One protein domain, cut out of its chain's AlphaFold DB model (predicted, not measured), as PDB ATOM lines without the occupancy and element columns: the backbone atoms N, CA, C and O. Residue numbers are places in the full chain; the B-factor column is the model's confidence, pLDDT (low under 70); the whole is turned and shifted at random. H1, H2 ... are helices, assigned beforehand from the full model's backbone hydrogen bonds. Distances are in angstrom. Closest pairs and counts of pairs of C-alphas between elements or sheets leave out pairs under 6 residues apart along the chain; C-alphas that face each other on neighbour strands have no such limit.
ATOM      1  N   HIS A   9       3.130  11.515  82.108       66.81
ATOM      2  CA  HIS A   9       2.087  11.683  81.103       66.81
ATOM      3  C   HIS A   9       0.718  11.752  81.808       66.81
ATOM      4  O   HIS A   9       0.452  10.932  82.684       66.81
ATOM      5  N   GLU A  10      -0.117  12.726  81.420       73.12
ATOM      6  CA  GLU A  10      -1.501  12.928  81.902       73.12
ATOM      7  C   GLU A  10      -1.666  13.566  83.302       73.12
ATOM      8  O   GLU A  10      -2.696  13.384  83.949       73.12
ATOM      9  N   ASP A  11      -0.698  14.354  83.793       85.56
ATOM     10  CA  ASP A  11      -0.946  15.199  84.975       85.56
ATOM     11  C   ASP A  11      -1.886  16.375  84.612       85.56
ATOM     12  O   ASP A  11      -1.501  17.260  83.838       85.56
ATOM     13  N   PRO A  12      -3.101  16.463  85.188       85.31
ATOM     14  CA  PRO A  12      -4.064  17.502  84.823       85.31
ATOM     15  C   PRO A  12      -3.626  18.910  85.278       85.31
ATOM     16  O   PRO A  12      -4.047  19.921  84.712       85.31
ATOM     17  N   VAL A  13      -2.727  19.014  86.265       90.38
ATOM     18  CA  VAL A  13      -2.077  20.283  86.633       90.38
ATOM     19  C   VAL A  13      -1.084  20.705  85.546       90.38
ATOM     20  O   VAL A  13      -0.937  21.900  85.268       90.38
ATOM     21  N   TRP A  14      -0.415  19.743  84.907       89.69
ATOM     22  CA  TRP A  14       0.482  20.007  83.784       89.69
ATOM     23  C   TRP A  14      -0.282  20.457  82.540       89.69
ATOM     24  O   TRP A  14       0.117  21.429  81.899       89.69
ATOM     25  N   GLU A  15      -1.430  19.843  82.248       89.56
ATOM     26  CA  GLU A  15      -2.323  20.285  81.167       89.56
ATOM     27  C   GLU A  15      -2.805  21.724  81.382       89.56
ATOM     28  O   GLU A  15      -2.747  22.556  80.469       89.56
ATOM     29  N   LEU A  16      -3.193  22.061  82.617       92.44
ATOM     30  CA  LEU A  16      -3.545  23.427  82.993       92.44
ATOM     31  C   LEU A  16      -2.387  24.405  82.730       92.44
ATOM     32  O   LEU A  16      -2.608  25.508  82.216       92.44
ATOM     33  N   TYR A  17      -1.156  24.019  83.077       92.12
ATOM     34  CA  TYR A  17       0.042  24.821  82.824       92.12
ATOM     35  C   TYR A  17       0.313  24.995  81.325       92.12
ATOM     36  O   TYR A  17       0.596  26.110  80.882       92.12
ATOM     37  N   PHE A  18       0.204  23.927  80.536       91.00
ATOM     38  CA  PHE A  18       0.436  23.973  79.096       91.00
ATOM     39  C   PHE A  18      -0.576  24.886  78.395       91.00
ATOM     40  O   PHE A  18      -0.192  25.778  77.637       91.00
ATOM     41  N   SER A  19      -1.858  24.750  78.736       93.06
ATOM     42  CA  SER A  19      -2.920  25.636  78.253       93.06
ATOM     43  C   SER A  19      -2.650  27.101  78.641       93.06
ATOM     44  O   SER A  19      -2.718  28.004  77.801       93.06
ATOM     45  N   MET A  20      -2.220  27.356  79.884       93.75
ATOM     46  CA  MET A  20      -1.796  28.691  80.324       93.75
ATOM     47  C   MET A  20      -0.609  29.226  79.515       93.75
ATOM     48  O   MET A  20      -0.544  30.423  79.222       93.75
ATOM     49  N   ARG A  21       0.344  28.364  79.154       94.31
ATOM     50  CA  ARG A  21       1.514  28.749  78.363       94.31
ATOM     51  C   ARG A  21       1.116  29.198  76.960       94.31
ATOM     52  O   ARG A  21       1.576  30.253  76.533       94.31
ATOM     53  N   GLN A  22       0.221  28.467  76.300       94.88
ATOM     54  CA  GLN A  22      -0.293  28.835  74.977       94.88
ATOM     55  C   GLN A  22      -0.999  30.200  74.995       94.88
ATOM     56  O   GLN A  22      -0.773  31.028  74.114       94.88
ATOM     57  N   ILE A  23      -1.799  30.473  76.033       95.88
ATOM     58  CA  ILE A  23      -2.425  31.788  76.251       95.88
ATOM     59  C   ILE A  23      -1.355  32.884  76.335       95.88
ATOM     60  O   ILE A  23      -1.472  33.918  75.675       95.88
ATOM     61  N   VAL A  24      -0.307  32.668  77.134       94.62
ATOM     62  CA  VAL A  24       0.789  33.637  77.291       94.62
ATOM     63  C   VAL A  24       1.514  33.873  75.971       94.62
ATOM     64  O   VAL A  24       1.802  35.026  75.660       94.62
ATOM     65  N   ASP A  25       1.776  32.830  75.186       94.56
ATOM     66  CA  ASP A  25       2.462  32.969  73.900       94.56
ATOM     67  C   ASP A  25       1.689  33.904  72.954       94.56
ATOM     68  O   ASP A  25       2.290  34.812  72.385       94.56
ATOM     69  N   ILE A  26       0.358  33.780  72.883       95.31
ATOM     70  CA  ILE A  26      -0.495  34.674  72.078       95.31
ATOM     71  C   ILE A  26      -0.495  36.108  72.633       95.31
ATOM     72  O   ILE A  26      -0.328  37.074  71.890       95.31
ATOM     73  N   VAL A  27      -0.679  36.274  73.946       94.94
ATOM     74  CA  VAL A  27      -0.769  37.601  74.593       94.94
ATOM     75  C   VAL A  27       0.537  38.396  74.467       94.94
ATOM     76  O   VAL A  27       0.518  39.631  74.448       94.94
ATOM     77  N   MET A  28       1.666  37.694  74.372       95.12
ATOM     78  CA  MET A  28       3.002  38.278  74.261       95.12
ATOM     79  C   MET A  28       3.419  38.595  72.817       95.12
ATOM     80  O   MET A  28       4.467  39.215  72.619       95.12
ATOM     81  N   CYS A  29       2.623  38.226  71.811       94.88
ATOM     82  CA  CYS A  29       2.893  38.584  70.422       94.88
ATOM     83  C   CYS A  29       2.820  40.106  70.209       94.88
ATOM     84  O   CYS A  29       1.883  40.777  70.641       94.88
ATOM     85  N   PHE A  30       3.805  40.664  69.495       94.19
ATOM     86  CA  PHE A  30       3.842  42.092  69.142       94.19
ATOM     87  C   PHE A  30       2.884  42.471  68.012       94.19
ATOM     88  O   PHE A  30       2.549  43.650  67.860       94.19
ATOM     89  N   GLU A  31       2.457  41.489  67.231       94.00
ATOM     90  CA  GLU A  31       1.482  41.594  66.153       94.00
ATOM     91  C   GLU A  31       0.562  40.386  66.254       94.00
ATOM     92  O   GLU A  31       1.022  39.291  66.574       94.00
ATOM     93  N   ILE A  32      -0.734  40.591  66.035       94.06
ATOM     94  CA  ILE A  32      -1.723  39.532  66.202       94.06
ATOM     95  C   ILE A  32      -2.770  39.589  65.097       94.06
ATOM     96  O   ILE A  32      -3.233  40.662  64.705       94.06
ATOM     97  N   ASP A  33      -3.123  38.421  64.581       94.81
ATOM     98  CA  ASP A  33      -4.150  38.240  63.571       94.81
ATOM     99  C   ASP A  33      -5.485  37.826  64.210       94.81
ATOM    100  O   ASP A  33      -5.556  37.324  65.334       94.81
ATOM    101  N   LYS A  34      -6.585  38.042  63.482       94.50
ATOM    102  CA  LYS A  34      -7.941  37.736  63.974       94.50
ATOM    103  C   LYS A  34      -8.128  36.262  64.382       94.50
ATOM    104  O   LYS A  34      -8.754  36.031  65.416       94.50
ATOM    105  N   PRO A  35      -7.601  35.266  63.638       96.81
ATOM    106  CA  PRO A  35      -7.628  33.870  64.073       96.81
ATOM    107  C   PRO A  35      -7.000  33.644  65.451       96.81
ATOM    108  O   PRO A  35      -7.618  32.980  66.279       96.81
ATOM    109  N   SER A  36      -5.839  34.243  65.737       95.75
ATOM    110  CA  SER A  36      -5.188  34.114  67.049       95.75
ATOM    111  C   SER A  36      -6.013  34.725  68.180       95.75
ATOM    112  O   SER A  36      -6.052  34.173  69.277       95.75
ATOM    113  N   ILE A  37      -6.733  35.820  67.921       96.06
ATOM    114  CA  ILE A  37      -7.677  36.397  68.894       96.06
ATOM    115  C   ILE A  37      -8.825  35.416  69.183       96.06
ATOM    116  O   ILE A  37      -9.181  35.192  70.340       96.06
ATOM    117  N   SER A  38      -9.391  34.794  68.144       96.56
ATOM    118  CA  SER A  38     -10.433  33.776  68.326       96.56
ATOM    119  C   SER A  38      -9.905  32.553  69.078       96.56
ATOM    120  O   SER A  38     -10.606  32.021  69.937       96.56
ATOM    121  N   LEU A  39      -8.675  32.125  68.781       96.81
ATOM    122  CA  LEU A  39      -8.010  31.024  69.472       96.81
ATOM    123  C   LEU A  39      -7.799  31.346  70.955       96.81
ATOM    124  O   LEU A  39      -8.096  30.509  71.801       96.81
ATOM    125  N   LEU A  40      -7.365  32.567  71.284       97.00
ATOM    126  CA  LEU A  40      -7.204  33.011  72.669       97.00
ATOM    127  C   LEU A  40      -8.505  32.866  73.463       97.00
ATOM    128  O   LEU A  40      -8.486  32.381  74.591       97.00
ATOM    129  N   LYS A  41      -9.640  33.263  72.876       96.69
ATOM    130  CA  LYS A  41     -10.950  33.141  73.524       96.69
ATOM    131  C   LYS A  41     -11.278  31.690  73.877       96.69
ATOM    132  O   LYS A  41     -11.757  31.437  74.982       96.69
ATOM    133  N   THR A  42     -11.010  30.764  72.959       97.12
ATOM    134  CA  THR A  42     -11.207  29.326  73.174       97.12
ATOM    135  C   THR A  42     -10.271  28.799  74.257       97.12
ATOM    136  O   THR A  42     -10.747  28.250  75.247       97.12
ATOM    137  N   LEU A  43      -8.967  29.075  74.145       96.94
ATOM    138  CA  LEU A  43      -7.962  28.616  75.107       96.94
ATOM    139  C   LEU A  43      -8.244  29.120  76.524       96.94
ATOM    140  O   LEU A  43      -8.113  28.363  77.477       96.94
ATOM    141  N   VAL A  44      -8.666  30.380  76.688       97.12
ATOM    142  CA  VAL A  44      -9.028  30.928  78.007       97.12
ATOM    143  C   VAL A  44     -10.238  30.200  78.599       97.12
ATOM    144  O   VAL A  44     -10.245  29.918  79.795       97.12
ATOM    145  N   ALA A  45     -11.258  29.889  77.794       96.19
ATOM    146  CA  ALA A  45     -12.430  29.158  78.274       96.19
ATOM    147  C   ALA A  45     -12.072  27.723  78.696       96.19
ATOM    148  O   ALA A  45     -12.450  27.298  79.788       96.19
ATOM    149  N   GLU A  46     -11.298  27.019  77.869       95.38
ATOM    150  CA  GLU A  46     -10.790  25.673  78.161       95.38
ATOM    151  C   GLU A  46      -9.922  25.673  79.423       95.38
ATOM    152  O   GLU A  46     -10.146  24.875  80.329       95.38
ATOM    153  N   ASN A  47      -9.007  26.638  79.548       95.88
ATOM    154  CA  ASN A  47      -8.132  26.765  80.708       95.88
ATOM    155  C   ASN A  47      -8.908  26.926  82.019       95.88
ATOM    156  O   ASN A  47      -8.584  26.294  83.024       95.88
ATOM    157  N   LEU A  48      -9.953  27.761  82.016       95.69
ATOM    158  CA  LEU A  48     -10.801  27.958  83.190       95.69
ATOM    159  C   LEU A  48     -11.649  26.718  83.513       95.69
ATOM    160  O   LEU A  48     -11.932  26.495  84.692       95.69
ATOM    161  N   SER A  49     -12.030  25.921  82.506       94.94
ATOM    162  CA  SER A  49     -12.697  24.626  82.713       94.94
ATOM    163  C   SER A  49     -11.761  23.644  83.408       94.94
ATOM    164  O   SER A  49     -12.078  23.179  84.502       94.94
ATOM    165  N   ILE A  50     -10.558  23.441  82.856       94.31
ATOM    166  CA  ILE A  50      -9.529  22.564  83.437       94.31
ATOM    167  C   ILE A  50      -9.199  23.019  84.862       94.31
ATOM    168  O   ILE A  50      -9.157  22.212  85.787       94.31
ATOM    169  N   PHE A  51      -9.047  24.329  85.096       95.69
ATOM    170  CA  PHE A  51      -8.806  24.863  86.438       95.69
ATOM    171  C   PHE A  51      -9.896  24.447  87.433       95.69
ATOM    172  O   PHE A  51      -9.594  24.138  88.586       95.69
ATOM    173  N   LYS A  52     -11.163  24.446  87.009       95.56
ATOM    174  CA  LYS A  52     -12.294  24.057  87.856       95.56
ATOM    175  C   LYS A  52     -12.418  22.558  88.062       95.56
ATOM    176  O   LYS A  52     -12.911  22.154  89.111       95.56
ATOM    177  N   GLU A  53     -11.949  21.761  87.122       94.94
ATOM    178  CA  GLU A  53     -11.862  20.311  87.271       94.94
ATOM    179  C   GLU A  53     -10.742  19.927  88.247       94.94
ATOM    180  O   GLU A  53     -10.967  19.141  89.165       94.94
ATOM    181  N   VAL A  54      -9.569  20.556  88.124       94.94
ATOM    182  CA  VAL A  54      -8.406  20.312  88.991       94.94
ATOM    183  C   VAL A  54      -8.606  20.883  90.400       94.94
ATOM    184  O   VAL A  54      -8.229  20.257  91.392       94.94
ATOM    185  N   PHE A  55      -9.220  22.065  90.516       95.69
ATOM    186  CA  PHE A  55      -9.421  22.778  91.781       95.69
ATOM    187  C   PHE A  55     -10.899  23.164  91.994       95.69
ATOM    188  O   PHE A  55     -11.249  24.352  92.002       95.69
ATOM    189  N   PRO A  56     -11.802  22.192  92.223       95.62
ATOM    190  CA  PRO A  56     -13.251  22.430  92.246       95.62
ATOM    191  C   PRO A  56     -13.701  23.404  93.341       95.62
ATOM    192  O   PRO A  56     -14.607  24.217  93.134       95.62
ATOM    193  N   ASN A  57     -13.026  23.375  94.492       97.19
ATOM    194  CA  ASN A  57     -13.358  24.206  95.650       97.19
ATOM    195  C   ASN A  57     -12.734  25.611  95.596       97.19
ATOM    196  O   ASN A  57     -13.113  26.484  96.381       97.19
ATOM    197  N   GLU A  58     -11.802  25.858  94.674       95.88
ATOM    198  CA  GLU A  58     -11.110  27.141  94.569       95.88
ATOM    199  C   GLU A  58     -11.925  28.160  93.778       95.88
ATOM    200  O   GLU A  58     -12.546  27.863  92.755       95.88
ATOM    201  N   ARG A  59     -11.918  29.416  94.226       95.06
ATOM    202  CA  ARG A  59     -12.592  30.504  93.502       95.06
ATOM    203  C   ARG A  59     -11.713  31.007  92.360       95.06
ATOM    204  O   ARG A  59     -10.500  31.140  92.506       95.06
ATOM    205  N   ILE A  60     -12.341  31.368  91.239       92.44
ATOM    206  CA  ILE A  60     -11.634  32.020  90.129       92.44
ATOM    207  C   ILE A  60     -11.134  33.378  90.624       92.44
ATOM    208  O   ILE A  60     -11.914  34.219  91.075       92.44
ATOM    209  N   LYS A  61      -9.818  33.584  90.558       93.12
ATOM    210  CA  LYS A  61      -9.193  34.840  90.979       93.12
ATOM    211  C   LYS A  61      -9.517  35.952  89.972       93.12
ATOM    212  O   LYS A  61      -9.573  35.670  88.773       93.12
ATOM    213  N   PRO A  62      -9.606  37.226  90.400       94.56
ATOM    214  CA  PRO A  62      -9.833  38.353  89.489       94.56
ATOM    215  C   PRO A  62      -8.855  38.397  88.306       94.56
ATOM    216  O   PRO A  62      -9.250  38.690  87.185       94.56
ATOM    217  N   LYS A  63      -7.589  38.013  88.526       89.81
ATOM    218  CA  LYS A  63      -6.579  37.913  87.461       89.81
ATOM    219  C   LYS A  63      -6.999  36.961  86.335       89.81
ATOM    220  O   LYS A  63      -6.818  37.294  85.173       89.81
ATOM    221  N   ALA A  64      -7.572  35.811  86.683       90.50
ATOM    222  CA  ALA A  64      -8.045  34.830  85.713       90.50
ATOM    223  C   ALA A  64      -9.349  35.287  85.036       90.50
ATOM    224  O   ALA A  64      -9.513  35.103  83.836       90.50
ATOM    225  N   HIS A  65     -10.235  35.974  85.769       92.50
ATOM    226  CA  HIS A  65     -11.415  36.610  85.175       92.50
ATOM    227  C   HIS A  65     -11.038  37.660  84.117       92.50
ATOM    228  O   HIS A  65     -11.656  37.716  83.059       92.50
ATOM    229  N   ASN A  66      -9.989  38.450  84.361       92.31
ATOM    230  CA  ASN A  66      -9.531  39.459  83.406       92.31
ATOM    231  C   ASN A  66      -9.110  38.857  82.055       92.31
ATOM    232  O   ASN A  66      -9.303  39.514  81.036       92.31
ATOM    233  N   PHE A  67      -8.602  37.618  82.018       92.31
ATOM    234  CA  PHE A  67      -8.231  36.952  80.762       92.31
ATOM    235  C   PHE A  67      -9.413  36.738  79.819       92.31
ATOM    236  O   PHE A  67      -9.232  36.789  78.606       92.31
ATOM    237  N   VAL A  68     -10.631  36.588  80.345       95.50
ATOM    238  CA  VAL A  68     -11.846  36.475  79.518       95.50
ATOM    239  C   VAL A  68     -12.029  37.714  78.634       95.50
ATOM    240  O   VAL A  68     -12.515  37.617  77.508       95.50
ATOM    241  N   HIS A  69     -11.579  38.877  79.113       95.38
ATOM    242  CA  HIS A  69     -11.682  40.148  78.398       95.38
ATOM    243  C   HIS A  69     -10.508  40.416  77.453       95.38
ATOM    244  O   HIS A  69     -10.577  41.360  76.669       95.38
ATOM    245  N   TYR A  70      -9.439  39.616  77.483       95.38
ATOM    246  CA  TYR A  70      -8.228  39.901  76.700       95.38
ATOM    247  C   TYR A  70      -8.474  39.849  75.194       95.38
ATOM    248  O   TYR A  70      -7.922  40.668  74.466       95.38
ATOM    249  N   SER A  71      -9.361  38.968  74.732       95.12
ATOM    250  CA  SER A  71      -9.766  38.927  73.323       95.12
ATOM    251  C   SER A  71     -10.394  40.255  72.887       95.12
ATOM    252  O   SER A  71      -9.990  40.820  71.876       95.12
ATOM    253  N   ASN A  72     -11.287  40.827  73.703       96.00
ATOM    254  CA  ASN A  72     -11.899  42.132  73.423       96.00
ATOM    255  C   ASN A  72     -10.854  43.260  73.427       96.00
ATOM    256  O   ASN A  72     -10.912  44.163  72.597       96.00
ATOM    257  N   VAL A  73      -9.886  43.211  74.351       95.88
ATOM    258  CA  VAL A  73      -8.789  44.191  74.409       95.88
ATOM    259  C   VAL A  73      -7.917  44.105  73.156       95.88
ATOM    260  O   VAL A  73      -7.565  45.143  72.607       95.88
ATOM    261  N   LEU A  74      -7.606  42.902  72.670       95.38
ATOM    262  CA  LEU A  74      -6.841  42.719  71.435       95.38
ATOM    263  C   LEU A  74      -7.580  43.264  70.210       95.38
ATOM    264  O   LEU A  74      -6.954  43.895  69.363       95.38
ATOM    265  N   GLU A  75      -8.898  43.067  70.128       94.81
ATOM    266  CA  GLU A  75      -9.716  43.601  69.030       94.81
ATOM    267  C   GLU A  75      -9.788  45.132  69.036       94.81
ATOM    268  O   GLU A  75      -9.765  45.750  67.973       94.81
ATOM    269  N   GLN A  76      -9.889  45.745  70.218       95.44
ATOM    270  CA  GLN A  76     -10.139  47.185  70.355       95.44
ATOM    271  C   GLN A  76      -8.858  48.018  70.442       95.44
ATOM    272  O   GLN A  76      -8.798  49.119  69.898       95.44
ATOM    273  N   SER A  77      -7.842  47.500  71.126       95.12
ATOM    274  CA  SER A  77      -6.627  48.235  71.497       95.12
ATOM    275  C   SER A  77      -5.356  47.641  70.886       95.12
ATOM    276  O   SER A  77      -4.278  48.220  71.024       95.12
ATOM    277  N   GLY A  78      -5.465  46.501  70.198       93.31
ATOM    278  CA  GLY A  78      -4.334  45.811  69.594       93.31
ATOM    279  C   GLY A  78      -3.487  45.016  70.601       93.31
ATOM    280  O   GLY A  78      -3.939  44.711  71.705       93.31
ATOM    281  N   PRO A  79      -2.250  44.642  70.219       94.88
ATOM    282  CA  PRO A  79      -1.388  43.739  70.985       94.88
ATOM    283  C   PRO A  79      -1.170  44.161  72.448       94.88
ATOM    284  O   PRO A  79      -0.580  45.208  72.723       94.88
ATOM    285  N   ILE A  80      -1.576  43.307  73.398       93.94
ATOM    286  CA  ILE A  80      -1.535  43.589  74.848       93.94
ATOM    287  C   ILE A  80      -0.110  43.856  75.342       93.94
ATOM    288  O   ILE A  80       0.087  44.703  76.213       93.94
ATOM    289  N   VAL A  81       0.904  43.197  74.771       94.50
ATOM    290  CA  VAL A  81       2.313  43.421  75.136       94.50
ATOM    291  C   VAL A  81       2.728  44.895  75.013       94.50
ATOM    292  O   VAL A  81       3.486  45.388  75.850       94.50
ATOM    293  N   LYS A  82       2.168  45.630  74.039       93.88
ATOM    294  CA  LYS A  82       2.427  47.066  73.825       93.88
ATOM    295  C   LYS A  82       1.722  47.959  74.850       93.88
ATOM    296  O   LYS A  82       2.128  49.098  75.041       93.88
ATOM    297  N   LEU A  83       0.688  47.440  75.509       93.00
ATOM    298  CA  LEU A  83      -0.065  48.104  76.578       93.00
ATOM    299  C   LEU A  83       0.462  47.732  77.975       93.00
ATOM    300  O   LEU A  83      -0.010  48.259  78.981       93.00
ATOM    301  N   SER A  84       1.407  46.792  78.054       92.81
ATOM    302  CA  SER A  84       1.943  46.297  79.318       92.81
ATOM    303  C   SER A  84       2.845  47.323  80.009       92.81
ATOM    304  O   SER A  84       3.510  48.136  79.369       92.81
TER     305      SER A  84
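This is residues 9 to 84 of the 117 residues of an uncharacterized protein of Lasius niger (UniProt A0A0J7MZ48). Two long helices, H1 and H2, lie side by side as a helical hairpin, and the chain then folds back along another side of H2 through two short helices, H3 and H4. H2 is in the middle, between H1 and the H3–H4 stretch, and the tiny H5 follows H4 near the last residue of H1. The 76 printed residues hold five named helices, H1 to H5 in chain order, and no named strand; the class is all helix. The whole is compact, with a radius of gyration of the C-alphas of 12.9 A and spans of 34 by 27 by 19 A.

Find C-alpha 12 at (-4.064, 17.502, 84.823); from there H1, residues 12 to 27, runs 22.8 A. H2, residues 34 to 54, begins at C-alpha 34 at (-7.941, 37.736, 63.974) and runs 30.5 A. Next come H3, residues 62 to 68, and H4, residues 70 to 77. H5, residues 80 to 83, ends at C-alpha 83 at (-0.065, 48.104, 76.578).

Start at the hub, H2. H1 touches it as a hairpin, opposite ways at a shallow tilt of 24 degrees; their closest C-alphas, of Ser 19 and Asn 47, are 5.9 A apart. H3 touches residues 41 to 48 of H2 alone, at a steep tilt of 42 degrees, opposite ways, a second hairpin; look at C-alphas 44 and 68, the closest, 6.4 A apart. H4 touches residues 34 to 41 of H2 alone, closest at the C-alphas of Ile 37 and Ser 71, 5.5 A. H4 and H5 only just touch, only at the corner, with 3 pairs of C-alphas within 8 A, the closest being Leu 74 and Ile 80 at 6.4 A. H1 and H3 are apart. In H1, H2 and H4 every O i to N i+4 pair is within hydrogen-bond range; H3 has 1 of 3, beside 4 of 4 O i to N i+3 pairs, and H5 is too short for an O i to N i+4 pair.

The C-alphas of His 9 and Gln 76, the two farthest apart, are 39.1 A apart. The printed part has no cut, and no link is long. Mean pLDDT of the printed part is 93.6; look for low confidence at residue 9, the one printed residue under 70.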